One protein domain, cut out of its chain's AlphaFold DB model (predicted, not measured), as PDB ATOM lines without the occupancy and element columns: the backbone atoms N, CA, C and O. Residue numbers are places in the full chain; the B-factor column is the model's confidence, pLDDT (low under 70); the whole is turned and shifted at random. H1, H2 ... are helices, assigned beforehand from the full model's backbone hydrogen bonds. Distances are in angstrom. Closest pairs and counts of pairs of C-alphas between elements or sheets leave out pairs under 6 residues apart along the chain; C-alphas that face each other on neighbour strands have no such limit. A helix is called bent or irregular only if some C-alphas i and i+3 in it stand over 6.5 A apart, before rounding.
ATOM      1  N   THR A  53     -61.814 -38.507  -8.957       72.88
ATOM      2  CA  THR A  53     -61.917 -39.917  -8.573       72.88
ATOM      3  C   THR A  53     -60.902 -40.790  -9.317       72.88
ATOM      4  O   THR A  53     -60.341 -41.724  -8.738       72.88
ATOM      5  N   ALA A  54     -60.599 -40.470 -10.580       78.19
ATOM      6  CA  ALA A  54     -59.540 -41.129 -11.340       78.19
ATOM      7  C   ALA A  54     -58.148 -40.720 -10.831       78.19
ATOM      8  O   ALA A  54     -57.253 -41.561 -10.709       78.19
ATOM      9  N   PHE A  55     -57.985 -39.442 -10.478       79.44
ATOM     10  CA  PHE A  55     -56.740 -38.903  -9.935       79.44
ATOM     11  C   PHE A  55     -56.395 -39.499  -8.562       79.44
ATOM     12  O   PHE A  55     -55.261 -39.922  -8.357       79.44
ATOM     13  N   GLU A  56     -57.362 -39.631  -7.652       82.38
ATOM     14  CA  GLU A  56     -57.188 -40.254  -6.331       82.38
ATOM     15  C   GLU A  56     -56.730 -41.715  -6.432       82.38
ATOM     16  O   GLU A  56     -55.805 -42.136  -5.733       82.38
ATOM     17  N   ARG A  57     -57.325 -42.487  -7.354       85.75
ATOM     18  CA  ARG A  57     -56.924 -43.882  -7.612       85.75
ATOM     19  C   ARG A  57     -55.493 -43.966  -8.140       85.75
ATOM     20  O   ARG A  57     -54.718 -44.798  -7.670       85.75
ATOM     21  N   ALA A  58     -55.123 -43.097  -9.080       87.12
ATOM     22  CA  ALA A  58     -53.754 -43.020  -9.586       87.12
ATOM     23  C   ALA A  58     -52.764 -42.604  -8.483       87.12
ATOM     24  O   ALA A  58     -51.669 -43.159  -8.382       87.12
ATOM     25  N   TYR A  59     -53.166 -41.682  -7.610       88.31
ATOM     26  CA  TYR A  59     -52.345 -41.193  -6.508       88.31
ATOM     27  C   TYR A  59     -52.021 -42.286  -5.483       88.31
ATOM     28  O   TYR A  59     -50.884 -42.385  -5.019       88.31
ATOM     29  N   ALA A  60     -52.985 -43.162  -5.178       89.00
ATOM     30  CA  ALA A  60     -52.764 -44.322  -4.315       89.00
ATOM     31  C   ALA A  60     -51.718 -45.298  -4.892       89.00
ATOM     32  O   ALA A  60     -50.892 -45.832  -4.147       89.00
ATOM     33  N   LEU A  61     -51.706 -45.494  -6.217       91.62
ATOM     34  CA  LEU A  61     -50.703 -46.322  -6.904       91.62
ATOM     35  C   LEU A  61     -49.314 -45.673  -6.893       91.62
ATOM     36  O   LEU A  61     -48.313 -46.342  -6.651       91.62
ATOM     37  N   ILE A  62     -49.240 -44.360  -7.123       91.38
ATOM     38  CA  ILE A  62     -47.970 -43.625  -7.059       91.38
ATOM     39  C   ILE A  62     -47.397 -43.691  -5.640       91.38
ATOM     40  O   ILE A  62     -46.203 -43.936  -5.473       91.38
ATOM     41  N   PHE A  63     -48.240 -43.533  -4.614       91.12
ATOM     42  CA  PHE A  63     -47.818 -43.636  -3.220       91.12
ATOM     43  C   PHE A  63     -47.263 -45.022  -2.877       91.12
ATOM     44  O   PHE A  63     -46.206 -45.111  -2.254       91.12
ATOM     45  N   SER A  64     -47.928 -46.103  -3.296       92.38
ATOM     46  CA  SER A  64     -47.460 -47.463  -2.994       92.38
ATOM     47  C   SER A  64     -46.115 -47.776  -3.661       92.38
ATOM     48  O   SER A  64     -45.221 -48.324  -3.013       92.38
ATOM     49  N   LEU A  65     -45.922 -47.351  -4.915       93.38
ATOM     50  CA  LEU A  65     -44.644 -47.474  -5.623       93.38
ATOM     51  C   LEU A  65     -43.535 -46.658  -4.949       93.38
ATOM     52  O   LEU A  65     -42.414 -47.144  -4.781       93.38
ATOM     53  N   LEU A  66     -43.847 -45.428  -4.536       93.00
ATOM     54  CA  LEU A  66     -42.895 -44.539  -3.883       93.00
ATOM     55  C   LEU A  66     -42.484 -45.060  -2.501       93.00
ATOM     56  O   LEU A  66     -41.296 -45.074  -2.181       93.00
ATOM     57  N   ALA A  67     -43.443 -45.549  -1.712       92.12
ATOM     58  CA  ALA A  67     -43.187 -46.171  -0.419       92.12
ATOM     59  C   ALA A  67     -42.288 -47.406  -0.563       92.12
ATOM     60  O   ALA A  67     -41.294 -47.534   0.154       92.12
ATOM     61  N   PHE A  68     -42.576 -48.278  -1.535       92.31
ATOM     62  CA  PHE A  68     -41.740 -49.444  -1.820       92.31
ATOM     63  C   PHE A  68     -40.304 -49.048  -2.195       92.31
ATOM     64  O   PHE A  68     -39.343 -49.595  -1.650       92.31
ATOM     65  N   MET A  69     -40.142 -48.052  -3.070       91.25
ATOM     66  CA  MET A  69     -38.825 -47.548  -3.472       91.25
ATOM     67  C   MET A  69     -38.047 -46.921  -2.302       91.25
ATOM     68  O   MET A  69     -36.838 -47.148  -2.183       91.25
ATOM     69  N   LEU A  70     -38.720 -46.184  -1.408       92.56
ATOM     70  CA  LEU A  70     -38.108 -45.631  -0.194       92.56
ATOM     71  C   LEU A  70     -37.612 -46.739   0.741       92.56
ATOM     72  O   LEU A  70     -36.461 -46.709   1.176       92.56
ATOM     73  N   VAL A  71     -38.452 -47.739   1.021       92.88
ATOM     74  CA  VAL A  71     -38.096 -48.860   1.905       92.88
ATOM     75  C   VAL A  71     -36.936 -49.661   1.322       92.88
ATOM     76  O   VAL A  71     -35.983 -49.975   2.035       92.88
ATOM     77  N   PHE A  72     -36.964 -49.951   0.021       91.38
ATOM     78  CA  PHE A  72     -35.874 -50.664  -0.639       91.38
ATOM     79  C   PHE A  72     -34.554 -49.886  -0.572       91.38
ATOM     80  O   PHE A  72     -33.490 -50.466  -0.330       91.38
ATOM     81  N   ARG A  73     -34.610 -48.558  -0.738       91.25
ATOM     82  CA  ARG A  73     -33.441 -47.693  -0.565       91.25
ATOM     83  C   ARG A  73     -32.909 -47.732   0.864       91.25
ATOM     84  O   ARG A  73     -31.707 -47.932   1.035       91.25
ATOM     85  N   LEU A  74     -33.781 -47.551   1.857       92.25
ATOM     86  CA  LEU A  74     -33.401 -47.583   3.268       92.25
ATOM     87  C   LEU A  74     -32.763 -48.927   3.621       92.25
ATOM     88  O   LEU A  74     -31.719 -48.950   4.260       92.25
ATOM     89  N   ASN A  75     -33.334 -50.032   3.143       93.50
ATOM     90  CA  ASN A  75     -32.791 -51.363   3.384       93.50
ATOM     91  C   ASN A  75     -31.376 -51.521   2.801       93.50
ATOM     92  O   ASN A  75     -30.467 -51.978   3.491       93.50
ATOM     93  N   ARG A  76     -31.144 -51.076   1.556       90.94
ATOM     94  CA  ARG A  76     -29.796 -51.113   0.960       90.94
ATOM     95  C   ARG A  76     -28.792 -50.247   1.721       90.94
ATOM     96  O   ARG A  76     -27.655 -50.673   1.911       90.94
ATOM     97  N   ALA A  77     -29.204 -49.062   2.168       89.62
ATOM     98  CA  ALA A  77     -28.361 -48.194   2.985       89.62
ATOM     99  C   ALA A  77     -28.061 -48.821   4.361       89.62
ATOM    100  O   ALA A  77     -26.918 -48.801   4.811       89.62
ATOM    101  N   ALA A  78     -29.056 -49.444   4.996       91.94
ATOM    102  CA  ALA A  78     -28.920 -50.092   6.296       91.94
ATOM    103  C   ALA A  78     -27.949 -51.281   6.261       91.94
ATOM    104  O   ALA A  78     -27.104 -51.395   7.146       91.94
ATOM    105  N   ILE A  79     -28.016 -52.132   5.231       91.56
ATOM    106  CA  ILE A  79     -27.068 -53.247   5.055       91.56
ATOM    107  C   ILE A  79     -25.634 -52.708   4.989       91.56
ATOM    108  O   ILE A  79     -24.771 -53.145   5.747       91.56
ATOM    109  N   ARG A  80     -25.398 -51.676   4.169       89.06
ATOM    110  CA  ARG A  80     -24.079 -51.041   4.032       89.06
ATOM    111  C   ARG A  80     -23.561 -50.476   5.359       89.06
ATOM    112  O   ARG A  80     -22.374 -50.616   5.669       89.06
ATOM    113  N   PHE A  81     -24.439 -49.842   6.136       90.31
ATOM    114  CA  PHE A  81     -24.112 -49.311   7.457       90.31
ATOM    115  C   PHE A  81     -23.674 -50.424   8.421       90.31
ATOM    116  O   PHE A  81     -22.627 -50.317   9.071       90.31
ATOM    117  N   TRP A  82     -24.437 -51.516   8.477       90.62
ATOM    118  CA  TRP A  82     -24.130 -52.657   9.337       90.62
ATOM    119  C   TRP A  82     -22.857 -53.394   8.914       90.62
ATOM    120  O   TRP A  82     -22.056 -53.726   9.788       90.62
ATOM    121  N   ASP A  83     -22.607 -53.558   7.614       89.94
ATOM    122  CA  ASP A  83     -21.377 -54.166   7.094       89.94
ATOM    123  C   ASP A  83     -20.130 -53.369   7.508       89.94
ATOM    124  O   ASP A  83     -19.136 -53.936   7.973       89.94
ATOM    125  N   CYS A  84     -20.191 -52.033   7.420       88.50
ATOM    126  CA  CYS A  84     -19.095 -51.161   7.855       88.50
ATOM    127  C   CYS A  84     -18.831 -51.279   9.357       88.50
ATOM    128  O   CYS A  84     -17.677 -51.398   9.785       88.50
ATOM    129  N   ARG A  85     -19.900 -51.261  10.164       89.19
ATOM    130  CA  ARG A  85     -19.817 -51.389  11.623       89.19
ATOM    131  C   ARG A  85     -19.273 -52.758  12.036       89.19
ATOM    132  O   ARG A  85     -18.437 -52.831  12.936       89.19
ATOM    133  N   ALA A  86     -19.709 -53.829  11.377       91.06
ATOM    134  CA  ALA A  86     -19.231 -55.183  11.626       91.06
ATOM    135  C   ALA A  86     -17.737 -55.320  11.295       91.06
ATOM    136  O   ALA A  86     -16.972 -55.842  12.110       91.06
ATOM    137  N   ALA A  87     -17.296 -54.788  10.148       87.81
ATOM    138  CA  ALA A  87     -15.884 -54.772   9.769       87.81
ATOM    139  C   ALA A  87     -15.027 -53.990  10.779       87.81
ATOM    140  O   ALA A  87     -13.982 -54.475  11.207       87.81
ATOM    141  N   TRP A  88     -15.500 -52.825  11.233       88.00
ATOM    142  CA  TRP A  88     -14.813 -52.035  12.258       88.00
ATOM    143  C   TRP A  88     -14.685 -52.783  13.591       88.00
ATOM    144  O   TRP A  88     -13.601 -52.852  14.172       88.00
ATOM    145  N   GLY A  89     -15.773 -53.402  14.059       89.38
ATOM    146  CA  GLY A  89     -15.753 -54.223  15.272       89.38
ATOM    147  C   GLY A  89     -14.760 -55.385  15.173       89.38
ATOM    148  O   GLY A  89     -14.027 -55.657  16.127       89.38
ATOM    149  N   ALA A  90     -14.675 -56.021  14.000       88.69
ATOM    150  CA  ALA A  90     -13.702 -57.072  13.735       88.69
ATOM    151  C   ALA A  90     -12.257 -56.550  13.787       88.69
ATOM    152  O   ALA A  90     -11.419 -57.197  14.412       88.69
ATOM    153  N   ILE A  91     -11.965 -55.378  13.213       88.81
ATOM    154  CA  ILE A  91     -10.625 -54.765  13.265       88.81
ATOM    155  C   ILE A  91     -10.188 -54.532  14.715       88.81
ATOM    156  O   ILE A  91      -9.098 -54.944  15.108       88.81
ATOM    157  N   VAL A  92     -11.056 -53.941  15.542       87.94
ATOM    158  CA  VAL A  92     -10.748 -53.677  16.957       87.94
ATOM    159  C   VAL A  92     -10.509 -54.979  17.726       87.94
ATOM    160  O   VAL A  92      -9.542 -55.085  18.482       87.94
ATOM    161  N   MET A  93     -11.366 -55.983  17.530       87.38
ATOM    162  CA  MET A  93     -11.239 -57.267  18.222       87.38
ATOM    163  C   MET A  93      -9.958 -58.009  17.818       87.38
ATOM    164  O   MET A  93      -9.208 -58.475  18.674       87.38
ATOM    165  N   ARG A  94      -9.667 -58.084  16.515       87.19
ATOM    166  CA  ARG A  94      -8.464 -58.749  15.995       87.19
ATOM    167  C   ARG A  94      -7.191 -57.999  16.388       87.19
ATOM    168  O   ARG A  94      -6.211 -58.643  16.745       87.19
ATOM    169  N   GLY A  95      -7.225 -56.666  16.430       85.12
ATOM    170  CA  GLY A  95      -6.120 -55.846  16.929       85.12
ATOM    171  C   GLY A  95      -5.805 -56.118  18.402       85.12
ATOM    172  O   GLY A  95      -4.639 -56.243  18.769       85.12
ATOM    173  N   ARG A  96      -6.833 -56.296  19.244       84.75
ATOM    174  CA  ARG A  96      -6.654 -56.720  20.645       84.75
ATOM    175  C   ARG A  96      -6.047 -58.117  20.741       84.75
ATOM    176  O   ARG A  96      -5.060 -58.290  21.447       84.75
ATOM    177  N   ASN A  97      -6.580 -59.079  19.988       84.94
ATOM    178  CA  ASN A  97      -6.066 -60.452  19.977       84.94
ATOM    179  C   ASN A  97      -4.600 -60.522  19.521       84.94
ATOM    180  O   ASN A  97      -3.833 -61.313  20.066       84.94
ATOM    181  N   LEU A  98      -4.205 -59.673  18.569       83.50
ATOM    182  CA  LEU A  98      -2.825 -59.553  18.107       83.50
ATOM    183  C   LEU A  98      -1.894 -59.059  19.216       83.50
ATOM    184  O   LEU A  98      -0.849 -59.660  19.462       83.50
ATOM    185  N   VAL A  99      -2.286 -57.996  19.923       79.06
ATOM    186  CA  VAL A  99      -1.514 -57.461  21.055       79.06
ATOM    187  C   VAL A  99      -1.424 -58.479  22.195       79.06
ATOM    188  O   VAL A  99      -0.355 -58.641  22.789       79.06
ATOM    189  N   ASP A 100      -2.509 -59.194  22.477       81.06
ATOM    190  CA  ASP A 100      -2.557 -60.235  23.502       81.06
ATOM    191  C   ASP A 100      -1.634 -61.409  23.171       81.06
ATOM    192  O   ASP A 100      -0.854 -61.833  24.024       81.06
ATOM    193  N   GLU A 101      -1.680 -61.916  21.938       75.06
ATOM    194  CA  GLU A 101      -0.831 -63.025  21.491       75.06
ATOM    195  C   GLU A 101       0.651 -62.634  21.542       75.06
ATOM    196  O   GLU A 101       1.492 -63.391  22.042       75.06
ATOM    197  N   MET A 102       0.971 -61.409  21.114       69.50
ATOM    198  CA  MET A 102       2.316 -60.855  21.238       69.50
ATOM    199  C   MET A 102       2.745 -60.737  22.700       69.50
ATOM    200  O   MET A 102       3.862 -61.113  23.035       69.50
ATOM    201  N   THR A 103       1.874 -60.268  23.594       71.62
ATOM    202  CA  THR A 103       2.221 -60.060  25.010       71.62
ATOM    203  C   THR A 103       2.381 -61.382  25.768       71.62
ATOM    204  O   THR A 103       3.299 -61.518  26.573       71.62
ATOM    205  N   ARG A 104       1.528 -62.380  25.498       67.12
ATOM    206  CA  ARG A 104       1.557 -63.685  26.182       67.12
ATOM    207  C   ARG A 104       2.716 -64.566  25.724       67.12
ATOM    208  O   ARG A 104       3.295 -65.274  26.544       67.12
ATOM    209  N   ARG A 105       3.062 -64.543  24.430       62.81
ATOM    210  CA  ARG A 105       4.125 -65.401  23.874       62.81
ATOM    211  C   ARG A 105       5.499 -64.738  23.843       62.81
ATOM    212  O   ARG A 105       6.508 -65.441  23.856       62.81
ATOM    213  N   ALA A 106       5.573 -63.406  23.855       57.22
ATOM    214  CA  ALA A 106       6.836 -62.676  23.924       57.22
ATOM    215  C   ALA A 106       7.277 -62.421  25.378       57.22
ATOM    216  O   ALA A 106       7.581 -61.295  25.768       57.22
ATOM    217  N   THR A 107       7.393 -63.475  26.188       47.28
ATOM    218  CA  THR A 107       7.909 -63.401  27.571       47.28
ATOM    219  C   THR A 107       9.380 -62.956  27.675       47.28
ATOM    220  O   THR A 107       9.864 -62.714  28.776       47.28
ATOM    221  N   HIS A 108      10.098 -62.770  26.558       50.88
ATOM    222  CA  HIS A 108      11.496 -62.309  26.535       50.88
ATOM    223  C   HIS A 108      11.747 -60.991  25.772       50.88
ATOM    224  O   HIS A 108      12.900 -60.573  25.683       50.88
ATOM    225  N   TRP A 109      10.706 -60.298  25.282       46.06
ATOM    226  CA  TRP A 109      10.817 -59.004  24.566       46.06
ATOM    227  C   TRP A 109      10.092 -57.836  25.283       46.06
ATOM    228  O   TRP A 109       9.375 -57.061  24.640       46.06
ATOM    229  N   PRO A 110      10.227 -57.637  26.612       42.56
ATOM    230  CA  PRO A 110       9.158 -56.995  27.379       42.56
ATOM    231  C   PRO A 110       9.086 -55.473  27.196       42.56
ATOM    232  O   PRO A 110       8.043 -54.874  27.430       42.56
ATOM    233  N   LEU A 111      10.169 -54.813  26.769       46.34
ATOM    234  CA  LEU A 111      10.261 -53.349  26.870       46.34
ATOM    235  C   LEU A 111      10.318 -52.613  25.531       46.34
ATOM    236  O   LEU A 111      10.014 -51.425  25.493       46.34
ATOM    237  N   PHE A 112      10.661 -53.285  24.429       49.56
ATOM    238  CA  PHE A 112      10.846 -52.619  23.134       49.56
ATOM    239  C   PHE A 112       9.603 -52.728  22.233       49.56
ATOM    240  O   PHE A 112       9.131 -51.718  21.711       49.56
ATOM    241  N   CYS A 113       9.008 -53.922  22.118       52.38
ATOM    242  CA  CYS A 113       7.811 -54.147  21.296       52.38
ATOM    243  C   CYS A 113       6.553 -53.516  21.913       52.38
ATOM    244  O   CYS A 113       5.795 -52.852  21.207       52.38
ATOM    245  N   ALA A 114       6.393 -53.600  23.240       48.38
ATOM    246  CA  ALA A 114       5.279 -52.976  23.956       48.38
ATOM    247  C   ALA A 114       5.295 -51.435  23.864       48.38
ATOM    248  O   ALA A 114       4.243 -50.810  23.724       48.38
ATOM    249  N   ARG A 115       6.483 -50.806  23.876       48.28
ATOM    250  CA  ARG A 115       6.636 -49.341  23.747       48.28
ATOM    251  C   ARG A 115       6.328 -48.855  22.334       48.28
ATOM    252  O   ARG A 115       5.692 -47.819  22.177       48.28
ATOM    253  N   ARG A 116       6.733 -49.616  21.310       52.44
ATOM    254  CA  ARG A 116       6.507 -49.258  19.901       52.44
ATOM    255  C   ARG A 116       5.069 -49.506  19.449       52.44
ATOM    256  O   ARG A 116       4.548 -48.703  18.688       52.44
ATOM    257  N   MET A 117       4.402 -50.549  19.950       53.56
ATOM    258  CA  MET A 117       2.986 -50.799  19.645       53.56
ATOM    259  C   MET A 117       2.040 -49.883  20.418       53.56
ATOM    260  O   MET A 117       1.088 -49.401  19.819       53.56
ATOM    261  N   ARG A 118       2.325 -49.535  21.684       49.59
ATOM    262  CA  ARG A 118       1.578 -48.457  22.362       49.59
ATOM    263  C   ARG A 118       1.754 -47.114  21.663       49.59
ATOM    264  O   ARG A 118       0.794 -46.364  21.586       49.59
ATOM    265  N   ALA A 119       2.940 -46.829  21.122       50.09
ATOM    266  CA  ALA A 119       3.153 -45.637  20.307       50.09
ATOM    267  C   ALA A 119       2.405 -45.711  18.964       50.09
ATOM    268  O   ALA A 119       1.806 -44.726  18.574       50.09
ATOM    269  N   ALA A 120       2.367 -46.861  18.283       52.56
ATOM    270  CA  ALA A 120       1.646 -47.007  17.014       52.56
ATOM    271  C   ALA A 120       0.118 -46.946  17.187       52.56
ATOM    272  O   ALA A 120      -0.556 -46.249  16.439       52.56
ATOM    273  N   VAL A 121      -0.426 -47.606  18.214       53.88
ATOM    274  CA  VAL A 121      -1.856 -47.536  18.567       53.88
ATOM    275  C   VAL A 121      -2.206 -46.160  19.139       53.88
ATOM    276  O   VAL A 121      -3.261 -45.621  18.824       53.88
ATOM    277  N   GLY A 122      -1.307 -45.552  19.920       44.44
ATOM    278  CA  GLY A 122      -1.426 -44.182  20.425       44.44
ATOM    279  C   GLY A 122      -1.406 -43.132  19.314       44.44
ATOM    280  O   GLY A 122      -2.198 -42.205  19.340       44.44
ATOM    281  N   VAL A 123      -0.563 -43.296  18.293       53.66
ATOM    282  CA  VAL A 123      -0.534 -42.422  17.108       53.66
ATOM    283  C   VAL A 123      -1.755 -42.660  16.222       53.66
ATOM    284  O   VAL A 123      -2.310 -41.693  15.719       53.66
ATOM    285  N   ALA A 124      -2.235 -43.899  16.081       49.03
ATOM    286  CA  ALA A 124      -3.468 -44.187  15.344       49.03
ATOM    287  C   ALA A 124      -4.717 -43.608  16.037       49.03
ATOM    288  O   ALA A 124      -5.614 -43.117  15.362       49.03
ATOM    289  N   THR A 125      -4.749 -43.604  17.376       46.22
ATOM    290  CA  THR A 125      -5.834 -42.996  18.173       46.22
ATOM    291  C   THR A 125      -5.719 -41.469  18.270       46.22
ATOM    292  O   THR A 125      -6.725 -40.773  18.165       46.22
ATOM    293  N   LEU A 126      -4.506 -40.913  18.355       43.28
ATOM    294  CA  LEU A 126      -4.275 -39.464  18.281       43.28
ATOM    295  C   LEU A 126      -4.484 -38.903  16.870       43.28
ATOM    296  O   LEU A 126      -4.831 -37.739  16.738       43.28
ATOM    297  N   ALA A 127      -4.301 -39.694  15.811       47.62
ATOM    298  CA  ALA A 127      -4.634 -39.281  14.447       47.62
ATOM    299  C   ALA A 127      -6.153 -39.219  14.222       47.62
ATOM    300  O   ALA A 127      -6.614 -38.382  13.446       47.62
ATOM    301  N   THR A 128      -6.931 -40.052  14.925       45.78
ATOM    302  CA  THR A 128      -8.393 -39.926  14.945       45.78
ATOM    303  C   THR A 128      -8.857 -38.728  15.782       45.78
ATOM    304  O   THR A 128      -9.723 -38.002  15.310       45.78
ATOM    305  N   ASP A 162      -0.190 -46.834   5.073       39.66
ATOM    306  CA  ASP A 162      -0.456 -47.438   6.392       39.66
ATOM    307  C   ASP A 162      -0.590 -48.972   6.327       39.66
ATOM    308  O   ASP A 162      -0.122 -49.692   7.216       39.66
ATOM    309  N   VAL A 163      -1.153 -49.509   5.238       42.31
ATOM    310  CA  VAL A 163      -1.245 -50.963   5.005       42.31
ATOM    311  C   VAL A 163       0.128 -51.524   4.616       42.31
ATOM    312  O   VAL A 163       0.528 -52.584   5.110       42.31
ATOM    313  N   ALA A 164       0.896 -50.785   3.806       41.62
ATOM    314  CA  ALA A 164       2.289 -51.105   3.492       41.62
ATOM    315  C   ALA A 164       3.189 -51.045   4.742       41.62
ATOM    316  O   ALA A 164       4.000 -51.947   4.965       41.62
ATOM    317  N   SER A 165       2.990 -50.047   5.610       44.75
ATOM    318  CA  SER A 165       3.642 -49.933   6.919       44.75
ATOM    319  C   SER A 165       3.334 -51.149   7.796       44.75
ATOM    320  O   SER A 165       4.257 -51.796   8.293       44.75
ATOM    321  N   THR A 166       2.067 -51.562   7.886       45.91
ATOM    322  CA  THR A 166       1.654 -52.726   8.690       45.91
ATOM    323  C   THR A 166       2.250 -54.040   8.163       45.91
ATOM    324  O   THR A 166       2.795 -54.827   8.945       45.91
ATOM    325  N   ARG A 167       2.260 -54.254   6.835       43.94
ATOM    326  CA  ARG A 167       2.943 -55.404   6.204       43.94
ATOM    327  C   ARG A 167       4.450 -55.388   6.434       43.94
ATOM    328  O   ARG A 167       5.027 -56.421   6.772       43.94
ATOM    329  N   SER A 168       5.093 -54.230   6.288       45.69
ATOM    330  CA  SER A 168       6.537 -54.099   6.497       45.69
ATOM    331  C   SER A 168       6.922 -54.350   7.957       45.69
ATOM    332  O   SER A 168       7.976 -54.920   8.226       45.69
ATOM    333  N   VAL A 169       6.062 -53.999   8.919       51.69
ATOM    334  CA  VAL A 169       6.258 -54.331  10.336       51.69
ATOM    335  C   VAL A 169       6.160 -55.843  10.547       51.69
ATOM    336  O   VAL A 169       7.035 -56.398  11.208       51.69
ATOM    337  N   GLY A 170       5.183 -56.524   9.938       47.25
ATOM    338  CA  GLY A 170       5.079 -57.990   9.972       47.25
ATOM    339  C   GLY A 170       6.310 -58.697   9.385       47.25
ATOM    340  O   GLY A 170       6.868 -59.601  10.009       47.25
ATOM    341  N   GLN A 171       6.804 -58.229   8.233       53.00
ATOM    342  CA  GLN A 171       8.009 -58.765   7.583       53.00
ATOM    343  C   GLN A 171       9.287 -58.503   8.396       53.00
ATOM    344  O   GLN A 171      10.103 -59.406   8.572       53.00
ATOM    345  N   ASN A 172       9.441 -57.300   8.957       48.41
ATOM    346  CA  ASN A 172      10.593 -56.942   9.787       48.41
ATOM    347  C   ASN A 172      10.612 -57.694  11.126       48.41
ATOM    348  O   ASN A 172      11.687 -58.032  11.624       48.41
ATOM    349  N   VAL A 173       9.444 -57.966  11.717       54.78
ATOM    350  CA  VAL A 173       9.334 -58.814  12.914       54.78
ATOM    351  C   VAL A 173       9.692 -60.258  12.561       54.78
ATOM    352  O   VAL A 173      10.499 -60.855  13.266       54.78
ATOM    353  N   GLY A 174       9.203 -60.790  11.435       50.06
ATOM    354  CA  GLY A 174       9.549 -62.136  10.960       50.06
ATOM    355  C   GLY A 174      11.043 -62.348  10.720       50.06
ATOM    356  O   GLY A 174      11.625 -63.308  11.223       50.06
ATOM    357  N   GLN A 175      11.692 -61.415  10.019       53.19
ATOM    358  CA  GLN A 175      13.131 -61.489   9.749       53.19
ATOM    359  C   GLN A 175      13.977 -61.392  11.026       53.19
ATOM    360  O   GLN A 175      14.982 -62.090  11.155       53.19
ATOM    361  N   ARG A 176      13.557 -60.574  12.002       51.09
ATOM    362  CA  ARG A 176      14.265 -60.431  13.285       51.09
ATOM    363  C   ARG A 176      14.046 -61.621  14.218       51.09
ATOM    364  O   ARG A 176      14.981 -62.000  14.914       51.09
ATOM    365  N   VAL A 177      12.872 -62.254  14.177       53.09
ATOM    366  CA  VAL A 177      12.605 -63.530  14.867       53.09
ATOM    367  C   VAL A 177      13.454 -64.662  14.274       53.09
ATOM    368  O   VAL A 177      13.957 -65.494  15.021       53.09
ATOM    369  N   GLY A 178      13.690 -64.665  12.956       46.41
ATOM    370  CA  GLY A 178      14.583 -65.630  12.301       46.41
ATOM    371  C   GLY A 178      16.078 -65.422  12.588       46.41
ATOM    372  O   GLY A 178      16.852 -66.378  12.537       46.41
ATOM    373  N   GLN A 179      16.499 -64.192  12.907       52.75
ATOM    374  CA  GLN A 179      17.901 -63.854  13.185       52.75
ATOM    375  C   GLN A 179      18.308 -63.982  14.658       52.75
ATOM    376  O   GLN A 179      19.509 -64.013  14.942       52.75
ATOM    377  N   ASP A 180      17.363 -64.109  15.596       49.75
ATOM    378  CA  ASP A 180      17.665 -64.250  17.026       49.75
ATOM    379  C   ASP A 180      18.094 -65.692  17.376       49.75
ATOM    380  O   ASP A 180      17.458 -66.436  18.119       49.75
ATOM    381  N   ARG A 181      19.232 -66.105  16.804       49.22
ATOM    382  CA  ARG A 181      19.850 -67.441  16.900       49.22
ATOM    383  C   ARG A 181      20.438 -67.754  18.284       49.22
ATOM    384  O   ARG A 181      21.105 -68.773  18.451       49.22
ATOM    385  N   ARG A 182      20.263 -66.869  19.274       47.59
ATOM    386  CA  ARG A 182      20.989 -66.915  20.557       47.59
ATOM    387  C   ARG A 182      20.163 -67.318  21.773       47.59
ATOM    388  O   ARG A 182      20.746 -67.433  22.851       47.59
ATOM    389  N   ARG A 183      18.855 -67.574  21.658       48.44
ATOM    390  CA  ARG A 183      18.049 -68.042  22.800       48.44
ATOM    391  C   ARG A 183      17.147 -69.202  22.401       48.44
ATOM    392  O   ARG A 183      16.578 -69.221  21.323       48.44
ATOM    393  N   ARG A 184      17.100 -70.196  23.289       45.91
ATOM    394  CA  ARG A 184      16.584 -71.567  23.149       45.91
ATOM    395  C   ARG A 184      15.070 -71.652  22.865       45.91
ATOM    396  O   ARG A 184      14.351 -72.298  23.616       45.91
ATOM    397  N   LEU A 185      14.568 -71.014  21.813       51.62
ATOM    398  CA  LEU A 185      13.257 -71.343  21.261       51.62
ATOM    399  C   LEU A 185      13.479 -72.410  20.187       51.62
ATOM    400  O   LEU A 185      14.247 -72.191  19.251       51.62
ATOM    401  N   HIS A 186      12.858 -73.581  20.345       49.88
ATOM    402  CA  HIS A 186      12.912 -74.630  19.327       49.88
ATOM    403  C   HIS A 186      12.488 -73.999  17.985       49.88
ATOM    404  O   HIS A 186      11.431 -73.366  17.948       49.88
ATOM    405  N   PRO A 187      13.266 -74.124  16.895       57.78
ATOM    406  CA  PRO A 187      12.992 -73.438  15.625       57.78
ATOM    407  C   PRO A 187      11.582 -73.713  15.070       57.78
ATOM    408  O   PRO A 187      10.998 -72.868  14.398       57.78
ATOM    409  N   ILE A 188      10.994 -74.855  15.438       61.25
ATOM    410  CA  ILE A 188       9.610 -75.242  15.134       61.25
ATOM    411  C   ILE A 188       8.592 -74.313  15.827       61.25
ATOM    412  O   ILE A 188       7.636 -73.859  15.203       61.25
ATOM    413  N   LEU A 189       8.821 -73.969  17.097       62.00
ATOM    414  CA  LEU A 189       7.922 -73.132  17.899       62.00
ATOM    415  C   LEU A 189       7.920 -71.672  17.411       62.00
ATOM    416  O   LEU A 189       6.884 -71.012  17.420       62.00
ATOM    417  N   ALA A 190       9.069 -71.172  16.939       65.31
ATOM    418  CA  ALA A 190       9.177 -69.837  16.348       65.31
ATOM    419  C   ALA A 190       8.397 -69.725  15.024       65.31
ATOM    420  O   ALA A 190       7.712 -68.726  14.798       65.31
ATOM    421  N   GLY A 191       8.448 -70.768  14.185       71.00
ATOM    422  CA  GLY A 191       7.675 -70.838  12.942       71.00
ATOM    423  C   GLY A 191       6.162 -70.855  13.181       71.00
ATOM    424  O   GLY A 191       5.420 -70.148  12.496       71.00
ATOM    425  N   GLU A 192       5.694 -71.591  14.192       76.94
ATOM    426  CA  GLU A 192       4.269 -71.635  14.543       76.94
ATOM    427  C   GLU A 192       3.754 -70.266  15.016       76.94
ATOM    428  O   GLU A 192       2.709 -69.797  14.560       76.94
ATOM    429  N   VAL A 193       4.504 -69.592  15.893       74.81
ATOM    430  CA  VAL A 193       4.149 -68.250  16.384       74.81
ATOM    431  C   VAL A 193       4.113 -67.243  15.237       74.81
ATOM    432  O   VAL A 193       3.166 -66.463  15.141       74.81
ATOM    433  N   TYR A 194       5.100 -67.283  14.341       76.00
ATOM    434  CA  TYR A 194       5.134 -66.406  13.174       76.00
ATOM    435  C   TYR A 194       3.926 -66.619  12.257       76.00
ATOM    436  O   TYR A 194       3.262 -65.656  11.876       76.00
ATOM    437  N   THR A 195       3.589 -67.877  11.970       82.44
ATOM    438  CA  THR A 195       2.452 -68.226  11.109       82.44
ATOM    439  C   THR A 195       1.127 -67.742  11.707       82.44
ATOM    440  O   THR A 195       0.301 -67.173  10.996       82.44
ATOM    441  N   ARG A 196       0.935 -67.888  13.027       81.44
ATOM    442  CA  ARG A 196      -0.270 -67.398  13.721       81.44
ATOM    443  C   ARG A 196      -0.380 -65.872  13.726       81.44
ATOM    444  O   ARG A 196      -1.470 -65.346  13.516       81.44
ATOM    445  N   LEU A 197       0.728 -65.164  13.947       81.31
ATOM    446  CA  LEU A 197       0.749 -63.698  13.893       81.31
ATOM    447  C   LEU A 197       0.449 -63.195  12.480       81.31
ATOM    448  O   LEU A 197      -0.345 -62.273  12.316       81.31
ATOM    449  N   ASN A 198       1.049 -63.818  11.462       85.81
ATOM    450  CA  ASN A 198       0.808 -63.440  10.076       85.81
ATOM    451  C   ASN A 198      -0.659 -63.661   9.690       85.81
ATOM    452  O   ASN A 198      -1.263 -62.774   9.106       85.81
ATOM    453  N   PHE A 199      -1.265 -64.768  10.131       88.56
ATOM    454  CA  PHE A 199      -2.692 -65.022   9.934       88.56
ATOM    455  C   PHE A 199      -3.582 -63.916  10.528       88.56
ATOM    456  O   PHE A 199      -4.505 -63.442   9.870       88.56
ATOM    457  N   GLN A 200      -3.294 -63.450  11.748       86.31
ATOM    458  CA  GLN A 200      -4.054 -62.352  12.364       86.31
ATOM    459  C   GLN A 200      -3.862 -61.015  11.633       86.31
ATOM    460  O   GLN A 200      -4.794 -60.213  11.562       86.31
ATOM    461  N   ILE A 201      -2.669 -60.767  11.085       86.50
ATOM    462  CA  ILE A 201      -2.394 -59.586  10.257       86.50
ATOM    463  C   ILE A 201      -3.152 -59.680   8.928       86.50
ATOM    464  O   ILE A 201      -3.781 -58.704   8.527       86.50
ATOM    465  N   ASP A 202      -3.148 -60.839   8.275       90.50
ATOM    466  CA  ASP A 202      -3.875 -61.064   7.024       90.50
ATOM    467  C   ASP A 202      -5.389 -60.883   7.223       90.50
ATOM    468  O   ASP A 202      -6.044 -60.224   6.414       90.50
ATOM    469  N   GLU A 203      -5.943 -61.362   8.343       89.50
ATOM    470  CA  GLU A 203      -7.341 -61.109   8.711       89.50
ATOM    471  C   GLU A 203      -7.634 -59.615   8.912       89.50
ATOM    472  O   GLU A 203      -8.685 -59.136   8.487       89.50
ATOM    473  N   LEU A 204      -6.734 -58.859   9.551       87.31
ATOM    474  CA  LEU A 204      -6.892 -57.409   9.717       87.31
ATOM    475  C   LEU A 204      -6.897 -56.689   8.365       87.31
ATOM    476  O   LEU A 204      -7.765 -55.851   8.119       87.31
ATOM    477  N   VAL A 205      -5.966 -57.051   7.480       89.06
ATOM    478  CA  VAL A 205      -5.871 -56.493   6.126       89.06
ATOM    479  C   VAL A 205      -7.128 -56.814   5.314       89.06
ATOM    480  O   VAL A 205      -7.650 -55.923   4.645       89.06
ATOM    481  N   ASP A 206      -7.668 -58.032   5.416       91.81
ATOM    482  CA  ASP A 206      -8.939 -58.399   4.778       91.81
ATOM    483  C   ASP A 206     -10.096 -57.503   5.254       91.81
ATOM    484  O   ASP A 206     -10.859 -56.981   4.435       91.81
ATOM    485  N   LYS A 207     -10.204 -57.233   6.565       88.12
ATOM    486  CA  LYS A 207     -11.255 -56.342   7.092       88.12
ATOM    487  C   LYS A 207     -11.083 -54.889   6.661       88.12
ATOM    488  O   LYS A 207     -12.086 -54.253   6.334       88.12
ATOM    489  N   CYS A 208      -9.855 -54.384   6.571       86.94
ATOM    490  CA  CYS A 208      -9.593 -53.073   5.972       86.94
ATOM    491  C   CYS A 208      -9.990 -53.041   4.484       86.94
ATOM    492  O   CYS A 208     -10.655 -52.103   4.045       86.94
ATOM    493  N   GLY A 209      -9.690 -54.099   3.724       88.44
ATOM    494  CA  GLY A 209     -10.080 -54.223   2.316       88.44
ATOM    495  C   GLY A 209     -11.597 -54.314   2.101       88.44
ATOM    496  O   GLY A 209     -12.115 -53.839   1.089       88.44
ATOM    497  N   VAL A 210     -12.353 -54.884   3.047       86.75
ATOM    498  CA  VAL A 210     -13.828 -54.813   3.037       86.75
ATOM    499  C   VAL A 210     -14.296 -53.361   3.157       86.75
ATOM    500  O   VAL A 210     -15.134 -52.932   2.368       86.75
ATOM    501  N   GLN A 211     -13.740 -52.583   4.089       84.94
ATOM    502  CA  GLN A 211     -14.130 -51.180   4.273       84.94
ATOM    503  C   GLN A 211     -13.798 -50.321   3.053       84.94
ATOM    504  O   GLN A 211     -14.606 -49.482   2.654       84.94
ATOM    505  N   GLU A 212     -12.643 -50.549   2.431       85.75
ATOM    506  CA  GLU A 212     -12.252 -49.847   1.212       85.75
ATOM    507  C   GLU A 212     -13.196 -50.161   0.049       85.75
ATOM    508  O   GLU A 212     -13.684 -49.239  -0.605       85.75
ATOM    509  N   ARG A 213     -13.549 -51.439  -0.150       87.50
ATOM    510  CA  ARG A 213     -14.546 -51.838  -1.155       87.50
ATOM    511  C   ARG A 213     -15.892 -51.172  -0.903       87.50
ATOM    512  O   ARG A 213     -16.428 -50.555  -1.818       87.50
ATOM    513  N   VAL A 214     -16.399 -51.224   0.330       85.00
ATOM    514  CA  VAL A 214     -17.684 -50.597   0.676       85.00
ATOM    515  C   VAL A 214     -17.633 -49.082   0.478       85.00
ATOM    516  O   VAL A 214     -18.620 -48.488   0.044       85.00
ATOM    517  N   ARG A 215     -16.494 -48.436   0.742       82.38
ATOM    518  CA  ARG A 215     -16.289 -47.003   0.497       82.38
ATOM    519  C   ARG A 215     -16.232 -46.671  -0.997       82.38
ATOM    520  O   ARG A 215     -16.788 -45.650  -1.406       82.38
ATOM    521  N   ALA A 216     -15.581 -47.512  -1.796       81.75
ATOM    522  CA  ALA A 216     -15.409 -47.321  -3.233       81.75
ATOM    523  C   ALA A 216     -16.707 -47.575  -4.019       81.75
ATOM    524  O   ALA A 216     -16.993 -46.864  -4.982       81.75
ATOM    525  N   THR A 217     -17.539 -48.527  -3.588       80.88
ATOM    526  CA  THR A 217     -18.833 -48.815  -4.220       80.88
ATOM    527  C   THR A 217     -19.911 -47.849  -3.725       80.88
ATOM    528  O   THR A 217     -20.653 -48.147  -2.787       80.88
ATOM    529  N   ARG A 218     -20.008 -46.664  -4.337       75.62
ATOM    530  CA  ARG A 218     -21.173 -45.781  -4.139       75.62
ATOM    531  C   ARG A 218     -22.373 -46.303  -4.927       75.62
ATOM    532  O   ARG A 218     -22.204 -46.844  -6.019       75.62
ATOM    533  N   LEU A 219     -23.584 -46.116  -4.394       76.00
ATOM    534  CA  LEU A 219     -24.796 -46.399  -5.158       76.00
ATOM    535  C   LEU A 219     -24.848 -45.487  -6.398       76.00
ATOM    536  O   LEU A 219     -24.386 -44.344  -6.338       76.00
ATOM    537  N   PRO A 220     -25.407 -45.960  -7.527       83.56
ATOM    538  CA  PRO A 220     -25.581 -45.125  -8.705       83.56
ATOM    539  C   PRO A 220     -26.343 -43.840  -8.357       83.56
ATOM    540  O   PRO A 220     -27.491 -43.889  -7.916       83.56
ATOM    541  N   ILE A 221     -25.717 -42.687  -8.600       81.12
ATOM    542  CA  ILE A 221     -26.250 -41.350  -8.262       81.12
ATOM    543  C   ILE A 221     -27.621 -41.105  -8.915       81.12
ATOM    544  O   ILE A 221     -28.490 -40.434  -8.354       81.12
ATOM    545  N   VAL A 222     -27.828 -41.711 -10.082       86.75
ATOM    546  CA  VAL A 222     -29.073 -41.686 -10.853       86.75
ATOM    547  C   VAL A 222     -30.254 -42.204 -10.019       86.75
ATOM    548  O   VAL A 222     -31.306 -41.571  -9.999       86.75
ATOM    549  N   TYR A 223     -30.072 -43.279  -9.242       85.44
ATOM    550  CA  TYR A 223     -31.131 -43.841  -8.393       85.44
ATOM    551  C   TYR A 223     -31.587 -42.855  -7.307       85.44
ATOM    552  O   TYR A 223     -32.779 -42.597  -7.155       85.44
ATOM    553  N   VAL A 224     -30.631 -42.269  -6.582       85.75
ATOM    554  CA  VAL A 224     -30.893 -41.316  -5.489       85.75
ATOM    555  C   VAL A 224     -31.553 -40.040  -6.015       85.75
ATOM    556  O   VAL A 224     -32.518 -39.543  -5.434       85.75
ATOM    557  N   THR A 225     -31.070 -39.540  -7.153       88.81
ATOM    558  CA  THR A 225     -31.564 -38.296  -7.758       88.81
ATOM    559  C   THR A 225     -32.992 -38.453  -8.280       88.81
ATOM    560  O   THR A 225     -33.840 -37.600  -8.005       88.81
ATOM    561  N   HIS A 226     -33.301 -39.556  -8.972       90.25
ATOM    562  CA  HIS A 226     -34.666 -39.814  -9.438       90.25
ATOM    563  C   HIS A 226     -35.634 -40.029  -8.277       90.25
ATOM    564  O   HIS A 226     -36.706 -39.429  -8.280       90.25
ATOM    565  N   LEU A 227     -35.253 -40.810  -7.260       90.56
ATOM    566  CA  LEU A 227     -36.114 -41.066  -6.105       90.56
ATOM    567  C   LEU A 227     -36.467 -39.769  -5.366       90.56
ATOM    568  O   LEU A 227     -37.636 -39.530  -5.065       90.56
ATOM    569  N   ARG A 228     -35.484 -38.887  -5.147       91.31
ATOM    570  CA  ARG A 228     -35.713 -37.582  -4.516       91.31
ATOM    571  C   ARG A 228     -36.581 -36.663  -5.375       91.31
ATOM    572  O   ARG A 228     -37.442 -35.974  -4.838       91.31
ATOM    573  N   THR A 229     -36.390 -36.665  -6.694       92.19
ATOM    574  CA  THR A 229     -37.205 -35.856  -7.617       92.19
ATOM    575  C   THR A 229     -38.665 -36.323  -7.622       92.19
ATOM    576  O   THR A 229     -39.566 -35.494  -7.512       92.19
ATOM    577  N   PHE A 230     -38.910 -37.639  -7.651       92.00
ATOM    578  CA  PHE A 230     -40.261 -38.203  -7.536       92.00
ATOM    579  C   PHE A 230     -40.905 -37.914  -6.176       92.00
ATOM    580  O   PHE A 230     -42.079 -37.555  -6.128       92.00
ATOM    581  N   LEU A 231     -40.143 -37.998  -5.080       93.75
ATOM    582  CA  LEU A 231     -40.618 -37.649  -3.738       93.75
ATOM    583  C   LEU A 231     -41.022 -36.174  -3.629       93.75
ATOM    584  O   LEU A 231     -42.083 -35.869  -3.091       93.75
ATOM    585  N   MET A 232     -40.209 -35.260  -4.166       93.31
ATOM    586  CA  MET A 232     -40.538 -33.833  -4.177       93.31
ATOM    587  C   MET A 232     -41.778 -33.553  -5.031       93.31
ATOM    588  O   MET A 232     -42.650 -32.804  -4.598       93.31
ATOM    589  N   GLY A 233     -41.904 -34.203  -6.194       92.25
ATOM    590  CA  GLY A 233     -43.111 -34.125  -7.020       92.25
ATOM    591  C   GLY A 233     -44.364 -34.592  -6.271       92.25
ATOM    592  O   GLY A 233     -45.364 -33.878  -6.250       92.25
ATOM    593  N   TYR A 234     -44.279 -35.734  -5.581       91.94
ATOM    594  CA  TYR A 234     -45.369 -36.279  -4.770       91.94
ATOM    595  C   TYR A 234     -45.816 -35.301  -3.673       91.94
ATOM    596  O   TYR A 234     -47.001 -34.985  -3.572       91.94
ATOM    597  N   LEU A 235     -44.874 -34.749  -2.900       91.62
ATOM    598  CA  LEU A 235     -45.183 -33.803  -1.819       91.62
ATOM    599  C   LEU A 235     -45.809 -32.496  -2.322       91.62
ATOM    600  O   LEU A 235     -46.690 -31.956  -1.656       91.62
ATOM    601  N   VAL A 236     -45.402 -32.008  -3.498       90.56
ATOM    602  CA  VAL A 236     -45.997 -30.814  -4.123       90.56
ATOM    603  C   VAL A 236     -47.427 -31.081  -4.601       90.56
ATOM    604  O   VAL A 236     -48.275 -30.199  -4.496       90.56
ATOM    605  N   SER A 237     -47.721 -32.289  -5.087       88.38
ATOM    606  CA  SER A 237     -49.076 -32.671  -5.512       88.38
ATOM    607  C   SER A 237     -50.027 -33.039  -4.358       88.38
ATOM    608  O   SER A 237     -51.244 -32.991  -4.524       88.38
ATOM    609  N   LEU A 238     -49.494 -33.355  -3.174       89.50
ATOM    610  CA  LEU A 238     -50.243 -33.782  -1.985       89.50
ATOM    611  C   LEU A 238     -51.326 -32.805  -1.479       89.50
ATOM    612  O   LEU A 238     -52.433 -33.275  -1.197       89.50
ATOM    613  N   PRO A 239     -51.087 -31.479  -1.363       88.00
ATOM    614  CA  PRO A 239     -52.109 -30.546  -0.883       88.00
ATOM    615  C   PRO A 239     -53.376 -30.542  -1.746       88.00
ATOM    616  O   PRO A 239     -54.464 -30.379  -1.203       88.00
ATOM    617  N   PHE A 240     -53.265 -30.795  -3.054       84.75
ATOM    618  CA  PHE A 240     -54.418 -30.821  -3.960       84.75
ATOM    619  C   PHE A 240     -55.352 -32.009  -3.689       84.75
ATOM    620  O   PHE A 240     -56.567 -31.862  -3.783       84.75
ATOM    621  N   VAL A 241     -54.801 -33.164  -3.298       84.12
ATOM    622  CA  VAL A 241     -55.587 -34.367  -2.962       84.12
ATOM    623  C   VAL A 241     -56.288 -34.203  -1.614       84.12
ATOM    624  O   VAL A 241     -57.467 -34.510  -1.467       84.12
ATOM    625  N   PHE A 242     -55.574 -33.689  -0.611       83.31
ATOM    626  CA  PHE A 242     -56.108 -33.582   0.749       83.31
ATOM    627  C   PHE A 242     -57.129 -32.447   0.908       83.31
ATOM    628  O   PHE A 242     -57.899 -32.457   1.874       83.31
ATOM    629  N   GLN A 243     -57.157 -31.478  -0.016       80.31
ATOM    630  CA  GLN A 243     -58.000 -30.288   0.105       80.31
ATOM    631  C   GLN A 243     -59.491 -30.597   0.214       80.31
ATOM    632  O   GLN A 243     -60.159 -30.012   1.068       80.31
ATOM    633  N   LYS A 244     -59.985 -31.575  -0.553       73.94
ATOM    634  CA  LYS A 244     -61.400 -31.974  -0.521       73.94
ATOM    635  C   LYS A 244     -61.813 -32.662   0.788       73.94
ATOM    636  O   LYS A 244     -62.971 -32.555   1.177       73.94
ATOM    637  N   PHE A 245     -60.887 -33.318   1.491       77.12
ATOM    638  CA  PHE A 245     -61.192 -34.056   2.724       77.12
ATOM    639  C   PHE A 245     -61.076 -33.208   3.993       77.12
ATOM    640  O   PHE A 245     -61.909 -33.324   4.887       77.12
ATOM    641  N   TRP A 246     -60.015 -32.404   4.115       73.88
ATOM    642  CA  TRP A 246     -59.646 -31.749   5.380       73.88
ATOM    643  C   TRP A 246     -59.761 -30.219   5.364       73.88
ATOM    644  O   TRP A 246     -59.633 -29.599   6.422       73.88
ATOM    645  N   GLY A 247     -59.992 -29.587   4.206       81.44
ATOM    646  CA  GLY A 247     -60.130 -28.132   4.094       81.44
ATOM    647  C   GLY A 247     -58.972 -27.371   4.757       81.44
ATOM    648  O   GLY A 247     -57.826 -27.453   4.326       81.44
ATOM    649  N   TRP A 248     -59.245 -26.653   5.852       80.38
ATOM    650  CA  TRP A 248     -58.236 -25.875   6.592       80.38
ATOM    651  C   TRP A 248     -57.214 -26.718   7.373       80.38
ATOM    652  O   TRP A 248     -56.163 -26.201   7.743       80.38
ATOM    653  N   GLY A 249     -57.481 -28.007   7.612       86.88
ATOM    654  CA  GLY A 249     -56.530 -28.925   8.254       86.88
ATOM    655  C   GLY A 249     -55.437 -29.446   7.313       86.88
ATOM    656  O   GLY A 249     -54.450 -30.030   7.764       86.88
ATOM    657  N   THR A 250     -55.582 -29.228   6.006       87.88
ATOM    658  CA  THR A 250     -54.672 -29.727   4.963       87.88
ATOM    659  C   THR A 250     -53.190 -29.417   5.174       87.88
ATOM    660  O   THR A 250     -52.405 -30.358   5.057       87.88
ATOM    661  N   PRO A 251     -52.749 -28.192   5.541       89.31
ATOM    662  CA  PRO A 251     -51.326 -27.926   5.730       89.31
ATOM    663  C   PRO A 251     -50.723 -28.748   6.871       89.31
ATOM    664  O   PRO A 251     -49.565 -29.146   6.778       89.31
ATOM    665  N   VAL A 252     -51.495 -29.048   7.923       91.44
ATOM    666  CA  VAL A 252     -51.025 -29.867   9.050       91.44
ATOM    667  C   VAL A 252     -50.863 -31.322   8.616       91.44
ATOM    668  O   VAL A 252     -49.823 -31.923   8.874       91.44
ATOM    669  N   ALA A 253     -51.842 -31.876   7.895       89.75
ATOM    670  CA  ALA A 253     -51.739 -33.231   7.351       89.75
ATOM    671  C   ALA A 253     -50.553 -33.378   6.388       89.75
ATOM    672  O   ALA A 253     -49.750 -34.301   6.533       89.75
ATOM    673  N   VAL A 254     -50.410 -32.442   5.442       91.69
ATOM    674  CA  VAL A 254     -49.308 -32.433   4.469       91.69
ATOM    675  C   VAL A 254     -47.964 -32.331   5.190       91.69
ATOM    676  O   VAL A 254     -47.046 -33.070   4.848       91.69
ATOM    677  N   ALA A 255     -47.847 -31.480   6.214       93.44
ATOM    678  CA  ALA A 255     -46.626 -31.355   7.005       93.44
ATOM    679  C   ALA A 255     -46.268 -32.657   7.739       93.44
ATOM    680  O   ALA A 255     -45.109 -33.066   7.709       93.44
ATOM    681  N   CYS A 256     -47.245 -33.343   8.339       94.25
ATOM    682  CA  CYS A 256     -47.022 -34.637   8.990       94.25
ATOM    683  C   CYS A 256     -46.523 -35.702   8.000       94.25
ATOM    684  O   CYS A 256     -45.552 -36.403   8.285       94.25
ATOM    685  N   VAL A 257     -47.146 -35.806   6.819       92.88
ATOM    686  CA  VAL A 257     -46.730 -36.776   5.789       92.88
ATOM    687  C   VAL A 257     -45.364 -36.416   5.205       92.88
ATOM    688  O   VAL A 257     -44.519 -37.294   5.029       92.88
ATOM    689  N   ALA A 258     -45.111 -35.131   4.951       94.38
ATOM    690  CA  ALA A 258     -43.819 -34.646   4.481       94.38
ATOM    691  C   ALA A 258     -42.708 -34.955   5.486       94.38
ATOM    692  O   ALA A 258     -41.668 -35.473   5.089       94.38
ATOM    693  N   PHE A 259     -42.941 -34.707   6.776       94.94
ATOM    694  CA  PHE A 259     -41.992 -35.041   7.833       94.94
ATOM    695  C   PHE A 259     -41.673 -36.540   7.854       94.94
ATOM    696  O   PHE A 259     -40.502 -36.910   7.901       94.94
ATOM    697  N   ALA A 260     -42.684 -37.405   7.742       94.19
ATOM    698  CA  ALA A 260     -42.476 -38.850   7.713       94.19
ATOM    699  C   ALA A 260     -41.663 -39.304   6.484       94.19
ATOM    700  O   ALA A 260     -40.656 -39.996   6.632       94.19
ATOM    701  N   LEU A 261     -42.060 -38.900   5.270       93.31
ATOM    702  CA  LEU A 261     -41.398 -39.348   4.037       93.31
ATOM    703  C   LEU A 261     -39.996 -38.747   3.866       93.31
ATOM    704  O   LEU A 261     -39.064 -39.461   3.495       93.31
ATOM    705  N   LEU A 262     -39.822 -37.456   4.166       93.50
ATOM    706  CA  LEU A 262     -38.507 -36.808   4.131       93.50
ATOM    707  C   LEU A 262     -37.597 -37.318   5.250       93.50
ATOM    708  O   LEU A 262     -36.395 -37.433   5.031       93.50
ATOM    709  N   GLY A 263     -38.153 -37.658   6.417       94.00
ATOM    710  CA  GLY A 263     -37.402 -38.244   7.524       94.00
ATOM    711  C   GLY A 263     -36.804 -39.604   7.164       94.00
ATOM    712  O   GLY A 263     -35.618 -39.830   7.387       94.00
ATOM    713  N   VAL A 264     -37.585 -40.486   6.532       93.69
ATOM    714  CA  VAL A 264     -37.090 -41.796   6.067       93.69
ATOM    715  C   VAL A 264     -36.030 -41.641   4.974       93.69
ATOM    716  O   VAL A 264     -35.004 -42.321   5.000       93.69
ATOM    717  N   GLU A 265     -36.245 -40.730   4.027       93.19
ATOM    718  CA  GLU A 265     -35.274 -40.424   2.973       93.19
ATOM    719  C   GLU A 265     -33.966 -39.838   3.540       93.19
ATOM    720  O   GLU A 265     -32.875 -40.221   3.112       93.19
ATOM    721  N   GLY A 266     -34.063 -38.962   4.545       90.75
ATOM    722  CA  GLY A 266     -32.921 -38.431   5.289       90.75
ATOM    723  C   GLY A 266     -32.151 -39.531   6.018       90.75
ATOM    724  O   GLY A 266     -30.942 -39.673   5.822       90.75
ATOM    725  N   ALA A 267     -32.854 -40.394   6.755       90.88
ATOM    726  CA  ALA A 267     -32.251 -41.537   7.438       90.88
ATOM    727  C   ALA A 267     -31.527 -42.480   6.459       90.88
ATOM    728  O   ALA A 267     -30.440 -42.978   6.756       90.88
ATOM    729  N   ALA A 268     -32.080 -42.687   5.258       91.06
ATOM    730  CA  ALA A 268     -31.427 -43.478   4.221       91.06
ATOM    731  C   ALA A 268     -30.116 -42.833   3.732       91.06
ATOM    732  O   ALA A 268     -29.140 -43.548   3.509       91.06
ATOM    733  N   THR A 269     -30.064 -41.502   3.587       88.31
ATOM    734  CA  THR A 269     -28.827 -40.796   3.195       88.31
ATOM    735  C   THR A 269     -27.741 -40.824   4.266       88.31
ATOM    736  O   THR A 269     -26.562 -40.937   3.926       88.31
ATOM    737  N   GLU A 270     -28.116 -40.766   5.543       87.12
ATOM    738  CA  GLU A 270     -27.162 -40.879   6.650       87.12
ATOM    739  C   GLU A 270     -26.581 -42.293   6.736       87.12
ATOM    740  O   GLU A 270     -25.362 -42.463   6.793       87.12
ATOM    741  N   CYS A 271     -27.433 -43.319   6.639       87.56
ATOM    742  CA  CYS A 271     -26.986 -44.715   6.613       87.56
ATOM    743  C   CYS A 271     -26.085 -45.025   5.404       87.56
ATOM    744  O   CYS A 271     -25.225 -45.901   5.479       87.56
ATOM    745  N   GLU A 272     -26.258 -44.315   4.283       83.62
ATOM    746  CA  GLU A 272     -25.458 -44.529   3.077       83.62
ATOM    747  C   GLU A 272     -23.980 -44.171   3.281       83.62
ATOM    748  O   GLU A 272     -23.118 -44.832   2.700       83.62
ATOM    749  N   ASN A 273     -23.667 -43.169   4.106       80.81
ATOM    750  CA  ASN A 273     -22.304 -42.681   4.298       80.81
ATOM    751  C   ASN A 273     -21.851 -42.823   5.764       80.81
ATOM    752  O   ASN A 273     -21.737 -41.827   6.475       80.81
TER     753      ASN A 273
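This is residues 53 to 128 and 162 to 273 of the 281 residues of the protein "Predicted protein" of Micromonas pusilla (strain CCMP1545) (UniProt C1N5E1). Helix H1 is the spine of a long rod: bent H5 packs on its earlier part, H4 on its later part. H3 folds back along H4, and H2 lies near H1's end. The printed part, 188 residues with five named helices, is all helix and extended: radius of gyration of the C-alphas 27.9 A, spans 92 by 25 by 21 A.

Find C-alpha 53 at (-61.917, -39.917, -8.573); H1 runs 77.9 A to residue 105. H2 is residues 113 to 128, H3 162 to 179, H4 187 to 216. H5, assigned as one helix by hydrogen bonds, is bent: C-alphas 245 and 248 are 9.5 A apart. Its arms are H5a, 221 to 245, and H5b, 248 to 272, ending at (-25.458, -44.529, 3.077).

See H1 touch H4, closest C-alphas Ala 87 and Lys 207, 5.6 A, and H5b, Leu 74 and Ala 268, 4.7 A. Every O i to N i+4 pair is within hydrogen-bond range in H1 to H4, 16 of 21 in H5a, 20 of 21 in H5b.

Across the cut, C-alphas 128 and 162 are 13.9 A apart. pLDDT is under 70 at residues 102, 104 to 128 and 162 to 190.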